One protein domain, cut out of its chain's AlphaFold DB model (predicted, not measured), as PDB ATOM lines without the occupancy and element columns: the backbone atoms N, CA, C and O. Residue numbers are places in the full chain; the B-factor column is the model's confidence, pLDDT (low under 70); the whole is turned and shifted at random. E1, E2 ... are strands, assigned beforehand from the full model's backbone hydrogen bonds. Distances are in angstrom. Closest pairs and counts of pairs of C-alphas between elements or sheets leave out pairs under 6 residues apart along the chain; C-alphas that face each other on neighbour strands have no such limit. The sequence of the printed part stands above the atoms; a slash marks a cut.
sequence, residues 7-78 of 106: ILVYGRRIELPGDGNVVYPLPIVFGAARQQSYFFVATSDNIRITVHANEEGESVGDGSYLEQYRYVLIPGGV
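This is residues 7 to 78 of the 106 residues of an uncharacterized protein of Muricauda sp. MT-229 (UniProt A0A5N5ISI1). Two small antiparallel sheets, E2-E1-E6 and E3-E4-E5, lie partly face to face as a loose sandwich, their strands crossed at 43 degrees. The printed part has 72 residues, six named strands, E1 to E6, and no named helix; the class is all strand, with 34 residues, under half, in named elements. It is only just loose, close to compact: radius of gyration of the C-alphas 13.8 A, spans 44 by 33 by 18 A.

Find C-alpha 7 at (174.895, 185.538, 97.749), where E1, residues 7 to 12, begins. Next come E2, 23 to 26; E3, 28 to 30; E4, 36 to 42, 20.1 A; E5, 47 to 53, 20.0 A; and E6, 68 to 74, 20.2 A, ending at (177.902, 182.781, 92.773).

Within hydrogen-bond range of inner strand E1, find N 10 and O 70, 2.8 A, and N 24 and O 11, 2.8 A. E3, E4 and E5 form a meander, each the antiparallel neighbour of the one before: N 30 and O 36, 2.8 A; N 37 and O 52, 2.8 A. The closest C-alphas of E2 and E4, Leu 26 and Phe 39, are 5.9 A apart.

The printed part has no cut. The E5 to E6 link is long. Residues 16 to 20 and 77 to 78 have pLDDT under 70.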
ATOM      1  N   ILE A   7     175.012 184.082  97.827       93.06
ATOM      2  CA  ILE A   7     174.895 185.538  97.749       93.06
ATOM      3  C   ILE A   7     175.717 186.135  98.885       93.06
ATOM      4  O   ILE A   7     175.445 185.872 100.055       93.06
ATOM      5  N   LEU A   8     176.719 186.939  98.530       95.50
ATOM      6  CA  LEU A   8     177.518 187.709  99.480       95.50
ATOM      7  C   LEU A   8     177.167 189.182  99.314       95.50
ATOM      8  O   LEU A   8     177.218 189.694  98.198       95.50
ATOM      9  N   VAL A   9     176.828 189.863 100.406       97.00
ATOM     10  CA  VAL A   9     176.448 191.281 100.389       97.00
ATOM     11  C   VAL A   9     177.387 192.065 101.288       97.00
ATOM     12  O   VAL A   9     177.704 191.640 102.397       97.00
ATOM     13  N   TYR A  10     177.820 193.222 100.800       96.38
ATOM     14  CA  TYR A  10     178.728 194.121 101.490       96.38
ATOM     15  C   TYR A  10     178.176 195.543 101.468       96.38
ATOM     16  O   TYR A  10     177.679 196.010 100.443       96.38
ATOM     17  N   GLY A  11     178.307 196.236 102.592       94.00
ATOM     18  CA  GLY A  11     177.976 197.644 102.744       94.00
ATOM     19  C   GLY A  11     179.240 198.447 103.007       94.00
ATOM     20  O   GLY A  11     180.133 198.010 103.731       94.00
ATOM     21  N   ARG A  12     179.342 199.622 102.403       90.81
ATOM     22  CA  ARG A  12     180.466 200.535 102.569       90.81
ATOM     23  C   ARG A  12     179.982 201.835 103.185       90.81
ATOM     24  O   ARG A  12     179.007 202.427 102.721       90.81
ATOM     25  N   ARG A  13     180.736 202.286 104.183       86.06
ATOM     26  CA  ARG A  13     180.615 203.622 104.756       86.06
ATOM     27  C   ARG A  13     181.286 204.630 103.820       86.06
ATOM     28  O   ARG A  13     182.406 204.391 103.361       86.06
ATOM     29  N   ILE A  14     180.606 205.734 103.523       71.75
ATOM     30  CA  ILE A  14     181.233 206.914 102.922       71.75
ATOM     31  C   ILE A  14     181.460 207.891 104.075       71.75
ATOM     32  O   ILE A  14     180.507 208.442 104.612       71.75
ATOM     33  N   GLU A  15     182.704 208.066 104.510       70.31
ATOM     34  CA  GLU A  15     183.047 209.142 105.447       70.31
ATOM     35  C   GLU A  15     183.611 210.360 104.727       70.31
ATOM     36  O   GLU A  15     184.095 210.280 103.594       70.31
ATOM     37  N   LEU A  16     183.559 211.487 105.441       60.03
ATOM     38  CA  LEU A  16     184.258 212.726 105.125       60.03
ATOM     39  C   LEU A  16     185.765 212.471 104.888       60.03
ATOM     40  O   LEU A  16     186.304 211.452 105.329       60.03
ATOM     41  N   PRO A  17     186.472 213.374 104.183       53.88
ATOM     42  CA  PRO A  17     187.840 213.130 103.731       53.88
ATOM     43  C   PRO A  17     188.779 212.832 104.914       53.88
ATOM     44  O   PRO A  17     189.085 213.734 105.689       53.88
ATOM     45  N   GLY A  18     189.245 211.584 105.048       57.50
ATOM     46  CA  GLY A  18     190.233 211.202 106.068       57.50
ATOM     47  C   GLY A  18     190.100 209.785 106.629       57.50
ATOM     48  O   GLY A  18     191.123 209.152 106.868       57.50
ATOM     49  N   ASP A  19     188.882 209.249 106.760       62.69
ATOM     50  CA  ASP A  19     188.643 208.000 107.517       62.69
ATOM     51  C   ASP A  19     188.729 206.697 106.700       62.69
ATOM     52  O   ASP A  19     188.508 205.593 107.199       62.69
ATOM     53  N   GLY A  20     189.150 206.789 105.439       61.97
ATOM     54  CA  GLY A  20     189.348 205.618 104.592       61.97
ATOM     55  C   GLY A  20     188.045 204.891 104.231       61.97
ATOM     56  O   GLY A  20     186.945 205.195 104.683       61.97
ATOM     57  N   ASN A  21     188.161 203.924 103.323       74.38
ATOM     58  CA  ASN A  21     187.010 203.195 102.800       74.38
ATOM     59  C   ASN A  21     186.816 201.896 103.578       74.38
ATOM     60  O   ASN A  21     187.438 200.889 103.241       74.38
ATOM     61  N   VAL A  22     185.942 201.906 104.585       86.88
ATOM     62  CA  VAL A  22     185.619 200.694 105.348       86.88
ATOM     63  C   VAL A  22     184.443 199.956 104.709       86.88
ATOM     64  O   VAL A  22     183.398 200.544 104.410       86.88
ATOM     65  N   VAL A  23     184.630 198.655 104.482       91.50
ATOM     66  CA  VAL A  23     183.634 197.748 103.900       91.50
ATOM     67  C   VAL A  23     183.285 196.678 104.925       91.50
ATOM     68  O   VAL A  23     184.174 196.052 105.498       91.50
ATOM     69  N   TYR A  24     181.992 196.448 105.117       94.06
ATOM     70  CA  TYR A  24     181.444 195.497 106.071       94.06
ATOM     71  C   TYR A  24     180.664 194.402 105.336       94.06
ATOM     72  O   TYR A  24     179.850 194.730 104.469       94.06
ATOM     73  N   PRO A  25     180.876 193.114 105.653       96.31
ATOM     74  CA  PRO A  25     179.972 192.061 105.203       96.31
ATOM     75  C   PRO A  25     178.623 192.201 105.918       96.31
ATOM     76  O   PRO A  25     178.584 192.557 107.093       96.31
ATOM     77  N   LEU A  26     177.521 191.927 105.220       96.38
ATOM     78  CA  LEU A  26     176.190 191.850 105.821       96.38
ATOM     79  C   LEU A  26     175.810 190.373 106.043       96.38
ATOM     80  O   LEU A  26     176.090 189.542 105.174       96.38
ATOM     81  N   PRO A  27     175.142 190.037 107.162       96.38
ATOM     82  CA  PRO A  27     174.649 190.960 108.185       96.38
ATOM     83  C   PRO A  27     175.748 191.502 109.115       96.38
ATOM     84  O   PRO A  27     176.755 190.837 109.350       96.38
ATOM     85  N   ILE A  28     175.527 192.697 109.671       95.44
ATOM     86  CA  ILE A  28     176.404 193.308 110.681       95.44
ATOM     87  C   ILE A  28     175.602 194.065 111.743       95.44
ATOM     88  O   ILE A  28     174.591 194.695 111.435       95.44
ATOM     89  N   VAL A  29     176.087 194.020 112.985       94.94
ATOM     90  CA  VAL A  29     175.531 194.731 114.142       94.94
ATOM     91  C   VAL A  29     176.556 195.746 114.640       94.94
ATOM     92  O   VAL A  29     177.671 195.375 115.012       94.94
ATOM     93  N   PHE A  30     176.185 197.023 114.676       91.81
ATOM     94  CA  PHE A  30     176.972 198.074 115.313       91.81
ATOM     95  C   PHE A  30     176.510 198.255 116.760       91.81
ATOM     96  O   PHE A  30     175.316 198.396 117.020       91.81
ATOM     97  N   GLY A  31     177.460 198.243 117.699       87.00
ATOM     98  CA  GLY A  31     177.188 198.303 119.139       87.00
ATOM     99  C   GLY A  31     176.724 199.674 119.646       87.00
ATOM    100  O   GLY A  31     176.301 200.533 118.872       87.00
ATOM    101  N   ALA A  32     176.856 199.888 120.958       77.94
ATOM    102  CA  ALA A  32     176.240 200.991 121.711       77.94
ATOM    103  C   ALA A  32     176.420 202.406 121.127       77.94
ATOM    104  O   ALA A  32     175.561 203.256 121.320       77.94
ATOM    105  N   ALA A  33     177.503 202.673 120.391       82.31
ATOM    106  CA  ALA A  33     177.728 203.978 119.765       82.31
ATOM    107  C   ALA A  33     176.778 204.282 118.587       82.31
ATOM    108  O   ALA A  33     176.606 205.445 118.230       82.31
ATOM    109  N   ARG A  34     176.198 203.255 117.954       86.06
ATOM    110  CA  ARG A  34     175.349 203.404 116.760       86.06
ATOM    111  C   ARG A  34     173.989 202.728 116.904       86.06
ATOM    112  O   ARG A  34     173.040 203.207 116.304       86.06
ATOM    113  N   GLN A  35     173.907 201.636 117.666       90.94
ATOM    114  CA  GLN A  35     172.677 200.873 117.903       90.94
ATOM    115  C   GLN A  35     171.918 200.491 116.617       90.94
ATOM    116  O   GLN A  35     170.690 200.500 116.579       90.94
ATOM    117  N   GLN A  36     172.650 200.153 115.553       92.81
ATOM    118  CA  GLN A  36     172.090 199.819 114.242       92.81
ATOM    119  C   GLN A  36     172.536 198.432 113.791       92.81
ATOM    120  O   GLN A  36     173.720 198.103 113.856       92.81
ATOM    121  N   SER A  37     171.606 197.668 113.232       94.75
ATOM    122  CA  SER A  37     171.868 196.385 112.589       94.75
ATOM    123  C   SER A  37     171.445 196.415 111.126       94.75
ATOM    124  O   SER A  37     170.341 196.847 110.799       94.75
ATOM    125  N   TYR A  38     172.317 195.927 110.249       95.62
ATOM    126  CA  TYR A  38     172.100 195.856 108.808       95.62
ATOM    127  C   TYR A  38     171.931 194.399 108.382       95.62
ATOM    128  O   TYR A  38     172.812 193.570 108.614       95.62
ATOM    129  N   PHE A  39     170.823 194.103 107.706       95.62
ATOM    130  CA  PHE A  39     170.504 192.777 107.176       95.62
ATOM    131  C   PHE A  39     170.141 192.862 105.700       95.62
ATOM    132  O   PHE A  39     169.741 193.919 105.208       95.62
ATOM    133  N   PHE A  40     170.230 191.734 104.997       96.00
ATOM    134  CA  PHE A  40     169.694 191.619 103.649       96.00
ATOM    135  C   PHE A  40     168.795 190.394 103.515       96.00
ATOM    136  O   PHE A  40     169.004 189.371 104.164       96.00
ATOM    137  N   VAL A  41     167.812 190.509 102.632       94.94
ATOM    138  CA  VAL A  41     166.980 189.407 102.160       94.94
ATOM    139  C   VAL A  41     167.053 189.408 100.643       94.94
ATOM    140  O   VAL A  41     166.787 190.426 100.005       94.94
ATOM    141  N   ALA A  42     167.428 188.273 100.063       92.81
ATOM    142  CA  ALA A  42     167.418 188.083  98.621       92.81
ATOM    143  C   ALA A  42     166.137 187.358  98.196       92.81
ATOM    144  O   ALA A  42     165.760 186.339  98.772       92.81
ATOM    145  N   THR A  43     165.483 187.898  97.177       89.94
ATOM    146  CA  THR A  43     164.332 187.312  96.483       89.94
ATOM    147  C   THR A  43     164.706 187.058  95.026       89.94
ATOM    148  O   THR A  43     165.848 187.308  94.635       89.94
ATOM    149  N   SER A  44     163.787 186.507  94.223       85.25
ATOM    150  CA  SER A  44     164.050 186.181  92.810       85.25
ATOM    151  C   SER A  44     164.553 187.382  92.019       85.25
ATOM    152  O   SER A  44     165.428 187.224  91.175       85.25
ATOM    153  N   ASP A  45     164.035 188.566  92.345       87.88
ATOM    154  CA  ASP A  45     164.161 189.749  91.495       87.88
ATOM    155  C   ASP A  45     164.943 190.885  92.164       87.88
ATOM    156  O   ASP A  45     165.320 191.853  91.508       87.88
ATOM    157  N   ASN A  46     165.181 190.811  93.477       92.50
ATOM    158  CA  ASN A  46     165.898 191.859  94.201       92.50
ATOM    159  C   ASN A  46     166.619 191.348  95.453       92.50
ATOM    160  O   ASN A  46     166.213 190.370  96.081       92.50
ATOM    161  N   ILE A  47     167.657 192.088  95.847       94.25
ATOM    162  CA  ILE A  47     168.269 192.018  97.173       94.25
ATOM    163  C   ILE A  47     167.813 193.255  97.940       94.25
ATOM    164  O   ILE A  47     168.192 194.378  97.606       94.25
ATOM    165  N   ARG A  48     167.007 193.055  98.981       95.25
ATOM    166  CA  ARG A  48     166.552 194.123  99.868       95.25
ATOM    167  C   ARG A  48     167.458 194.198 101.085       95.25
ATOM    168  O   ARG A  48     167.554 193.236 101.842       95.25
ATOM    169  N   ILE A  49     168.049 195.363 101.317       94.81
ATOM    170  CA  ILE A  49     168.790 195.669 102.544       94.81
ATOM    171  C   ILE A  49     167.867 196.424 103.498       94.81
ATOM    172  O   ILE A  49     167.111 197.296 103.073       94.81
ATOM    173  N   THR A  50     167.896 196.064 104.779       93.94
ATOM    174  CA  THR A  50     167.091 196.706 105.824       93.94
ATOM    175  C   THR A  50     167.974 197.058 107.014       93.94
ATOM    176  O   THR A  50     168.853 196.282 107.392       93.94
ATOM    177  N   VAL A  51     167.723 198.232 107.593       93.62
ATOM    178  CA  VAL A  51     168.380 198.718 108.808       93.62
ATOM    179  C   VAL A  51     167.373 198.670 109.947       93.62
ATOM    180  O   VAL A  51     166.242 199.125 109.786       93.62
ATOM    181  N   HIS A  52     167.783 198.119 111.082       93.12
ATOM    182  CA  HIS A  52     166.990 198.055 112.304       93.12
ATOM    183  C   HIS A  52     167.733 198.737 113.442       93.12
ATOM    184  O   HIS A  52     168.964 198.694 113.493       93.12
ATOM    185  N   ALA A  53     166.983 199.349 114.355       93.50
ATOM    186  CA  ALA A  53     167.532 199.722 115.642       93.50
ATOM    187  C   ALA A  53     167.729 198.433 116.443       93.50
ATOM    188  O   ALA A  53     166.933 197.498 116.323       93.50
ATOM    189  N   ASN A  54     168.806 198.359 117.215       92.81
ATOM    190  CA  ASN A  54     169.089 197.171 118.020       92.81
ATOM    191  C   ASN A  54     168.109 197.016 119.191       92.81
ATOM    192  O   ASN A  54     167.888 195.901 119.658       92.81
ATOM    193  N   GLU A  55     167.552 198.130 119.665       91.56
ATOM    194  CA  GLU A  55     166.673 198.200 120.827       91.56
ATOM    195  C   GLU A  55     165.307 198.776 120.428       91.56
ATOM    196  O   GLU A  55     165.187 199.583 119.503       91.56
ATOM    197  N   GLU A  56     164.255 198.323 121.106       89.06
ATOM    198  CA  GLU A  56     162.893 198.786 120.857       89.06
ATOM    199  C   GLU A  56     162.735 200.258 121.261       89.06
ATOM    200  O   GLU A  56     163.170 200.670 122.333       89.06
ATOM    201  N   GLY A  57     162.094 201.050 120.401       85.88
ATOM    202  CA  GLY A  57     161.886 202.484 120.627       85.88
ATOM    203  C   GLY A  57     163.055 203.373 120.192       85.88
ATOM    204  O   GLY A  57     162.871 204.584 120.076       85.88
ATOM    205  N   GLU A  58     164.212 202.789 119.874       88.12
ATOM    206  CA  GLU A  58     165.354 203.524 119.331       88.12
ATOM    207  C   GLU A  58     165.197 203.814 117.831       88.12
ATOM    208  O   GLU A  58     164.521 203.104 117.080       88.12
ATOM    209  N   SER A  59     165.840 204.891 117.378       85.56
ATOM    210  CA  SER A  59     165.782 205.326 115.982       85.56
ATOM    211  C   SER A  59     166.948 204.772 115.165       85.56
ATOM    212  O   SER A  59     168.107 204.856 115.563       85.56
ATOM    213  N   VAL A  60     166.662 204.307 113.946       86.56
ATOM    214  CA  VAL A  60     167.687 203.982 112.933       86.56
ATOM    215  C   VAL A  60     168.328 205.223 112.303       86.56
ATOM    216  O   VAL A  60     169.185 205.100 111.428       86.56
ATOM    217  N   GLY A  61     167.929 206.425 112.725       85.50
ATOM    218  CA  GLY A  61     168.331 207.667 112.081       85.50
ATOM    219  C   GLY A  61     167.860 207.718 110.627       85.50
ATOM    220  O   GLY A  61     166.773 207.256 110.291       85.50
ATOM    221  N   ASP A  62     168.699 208.269 109.759       84.88
ATOM    222  CA  ASP A  62     168.484 208.330 108.308       84.88
ATOM    223  C   ASP A  62     168.906 207.041 107.575       84.88
ATOM    224  O   ASP A  62     168.758 206.939 106.359       84.88
ATOM    225  N   GLY A  63     169.451 206.056 108.299       79.19
ATOM    226  CA  GLY A  63     169.956 204.804 107.735       79.19
ATOM    227  C   GLY A  63     171.221 204.942 106.876       79.19
ATOM    228  O   GLY A  63     171.689 203.931 106.350       79.19
ATOM    229  N   SER A  64     171.816 206.137 106.768       84.25
ATOM    230  CA  SER A  64     172.901 206.452 105.823       84.25
ATOM    231  C   SER A  64     174.290 206.012 106.291       84.25
ATOM    232  O   SER A  64     175.285 206.292 105.638       84.25
ATOM    233  N   TYR A  65     174.419 205.287 107.411       87.94
ATOM    234  CA  TYR A  65     175.750 204.873 107.882       87.94
ATOM    235  C   TYR A  65     176.496 204.020 106.844       87.94
ATOM    236  O   TYR A  65     177.702 204.162 106.656       87.94
ATOM    237  N   LEU A  66     175.763 203.138 106.159       90.94
ATOM    238  CA  LEU A  66     176.224 202.437 104.969       90.94
ATOM    239  C   LEU A  66     175.412 202.964 103.783       90.94
ATOM    240  O   LEU A  66     174.194 202.802 103.740       90.94
ATOM    241  N   GLU A  67     176.081 203.597 102.825       86.56
ATOM    242  CA  GLU A  67     175.413 204.247 101.684       86.56
ATOM    243  C   GLU A  67     175.619 203.482 100.378       86.56
ATOM    244  O   GLU A  67     174.793 203.534  99.470       86.56
ATOM    245  N   GLN A  68     176.735 202.759 100.267       91.12
ATOM    246  CA  GLN A  68     177.082 202.008  99.071       91.12
ATOM    247  C   GLN A  68     177.009 200.519  99.339       91.12
ATOM    248  O   GLN A  68     177.598 200.022 100.298       91.12
ATOM    249  N   TYR A  69     176.369 199.799  98.429       93.12
ATOM    250  CA  TYR A  69     176.181 198.363  98.546       93.12
ATOM    251  C   TYR A  69     176.763 197.649  97.340       93.12
ATOM    252  O   TYR A  69     176.704 198.137  96.211       93.12
ATOM    253  N   ARG A  70     177.363 196.491  97.591       93.88
ATOM    254  CA  ARG A  70     177.911 195.606  96.564       93.88
ATOM    255  C   ARG A  70     177.494 194.193  96.894       93.88
ATOM    256  O   ARG A  70     177.410 193.830  98.067       93.88
ATOM    257  N   TYR A  71     177.281 193.393  95.867       94.31
ATOM    258  CA  TYR A  71     176.959 191.991  96.040       94.31
ATOM    259  C   TYR A  71     177.740 191.138  95.049       94.31
ATOM    260  O   TYR A  71     178.104 191.592  93.965       94.31
ATOM    261  N   VAL A  72     178.001 189.897  95.447       93.69
ATOM    262  CA  VAL A  72     178.567 188.856  94.592       93.69
ATOM    263  C   VAL A  72     177.546 187.733  94.520       93.69
ATOM    264  O   VAL A  72     177.128 187.205  95.554       93.69
ATOM    265  N   LEU A  73     177.146 187.386  93.298       89.56
ATOM    266  CA  LEU A  73     176.300 186.233  93.027       89.56
ATOM    267  C   LEU A  73     177.178 185.110  92.492       89.56
ATOM    268  O   LEU A  73     177.802 185.255  91.444       89.56
ATOM    269  N   ILE A  74     177.216 183.994  93.210       87.19
ATOM    270  CA  ILE A  74     177.902 182.781  92.773       87.19
ATOM    271  C   ILE A  74     176.810 181.779  92.392       87.19
ATOM    272  O   ILE A  74     176.123 181.274  93.287       87.19
ATOM    273  N   PRO A  75     176.592 181.503  91.094       82.62
ATOM    274  CA  PRO A  75     175.647 180.482  90.665       82.62
ATOM    275  C   PRO A  75     176.023 179.124  91.262       82.62
ATOM    276  O   PRO A  75     177.189 178.738  91.266       82.62
ATOM    277  N   GLY A  76     175.033 178.391  91.759       73.62
ATOM    278  CA  GLY A  76     175.198 177.003  92.181       73.62
ATOM    279  C   GLY A  76     174.415 176.059  91.278       73.62
ATOM    280  O   GLY A  76     173.545 176.492  90.524       73.62
ATOM    281  N   GLY A  77     174.723 174.766  91.356       67.94
ATOM    282  CA  GLY A  77     174.137 173.736  90.488       67.94
ATOM    283  C   GLY A  77     174.920 173.482  89.197       67.94
ATOM    284  O   GLY A  77     174.717 172.451  88.566       67.94
ATOM    285  N   VAL A  78     175.872 174.352  88.853       63.31
ATOM    286  CA  VAL A  78     176.924 174.049  87.879       63.31
ATOM    287  C   VAL A  78     178.057 173.326  88.600       63.31
ATOM    288  O   VAL A  78     178.653 173.856  89.538       63.31
TER     289      VAL A  78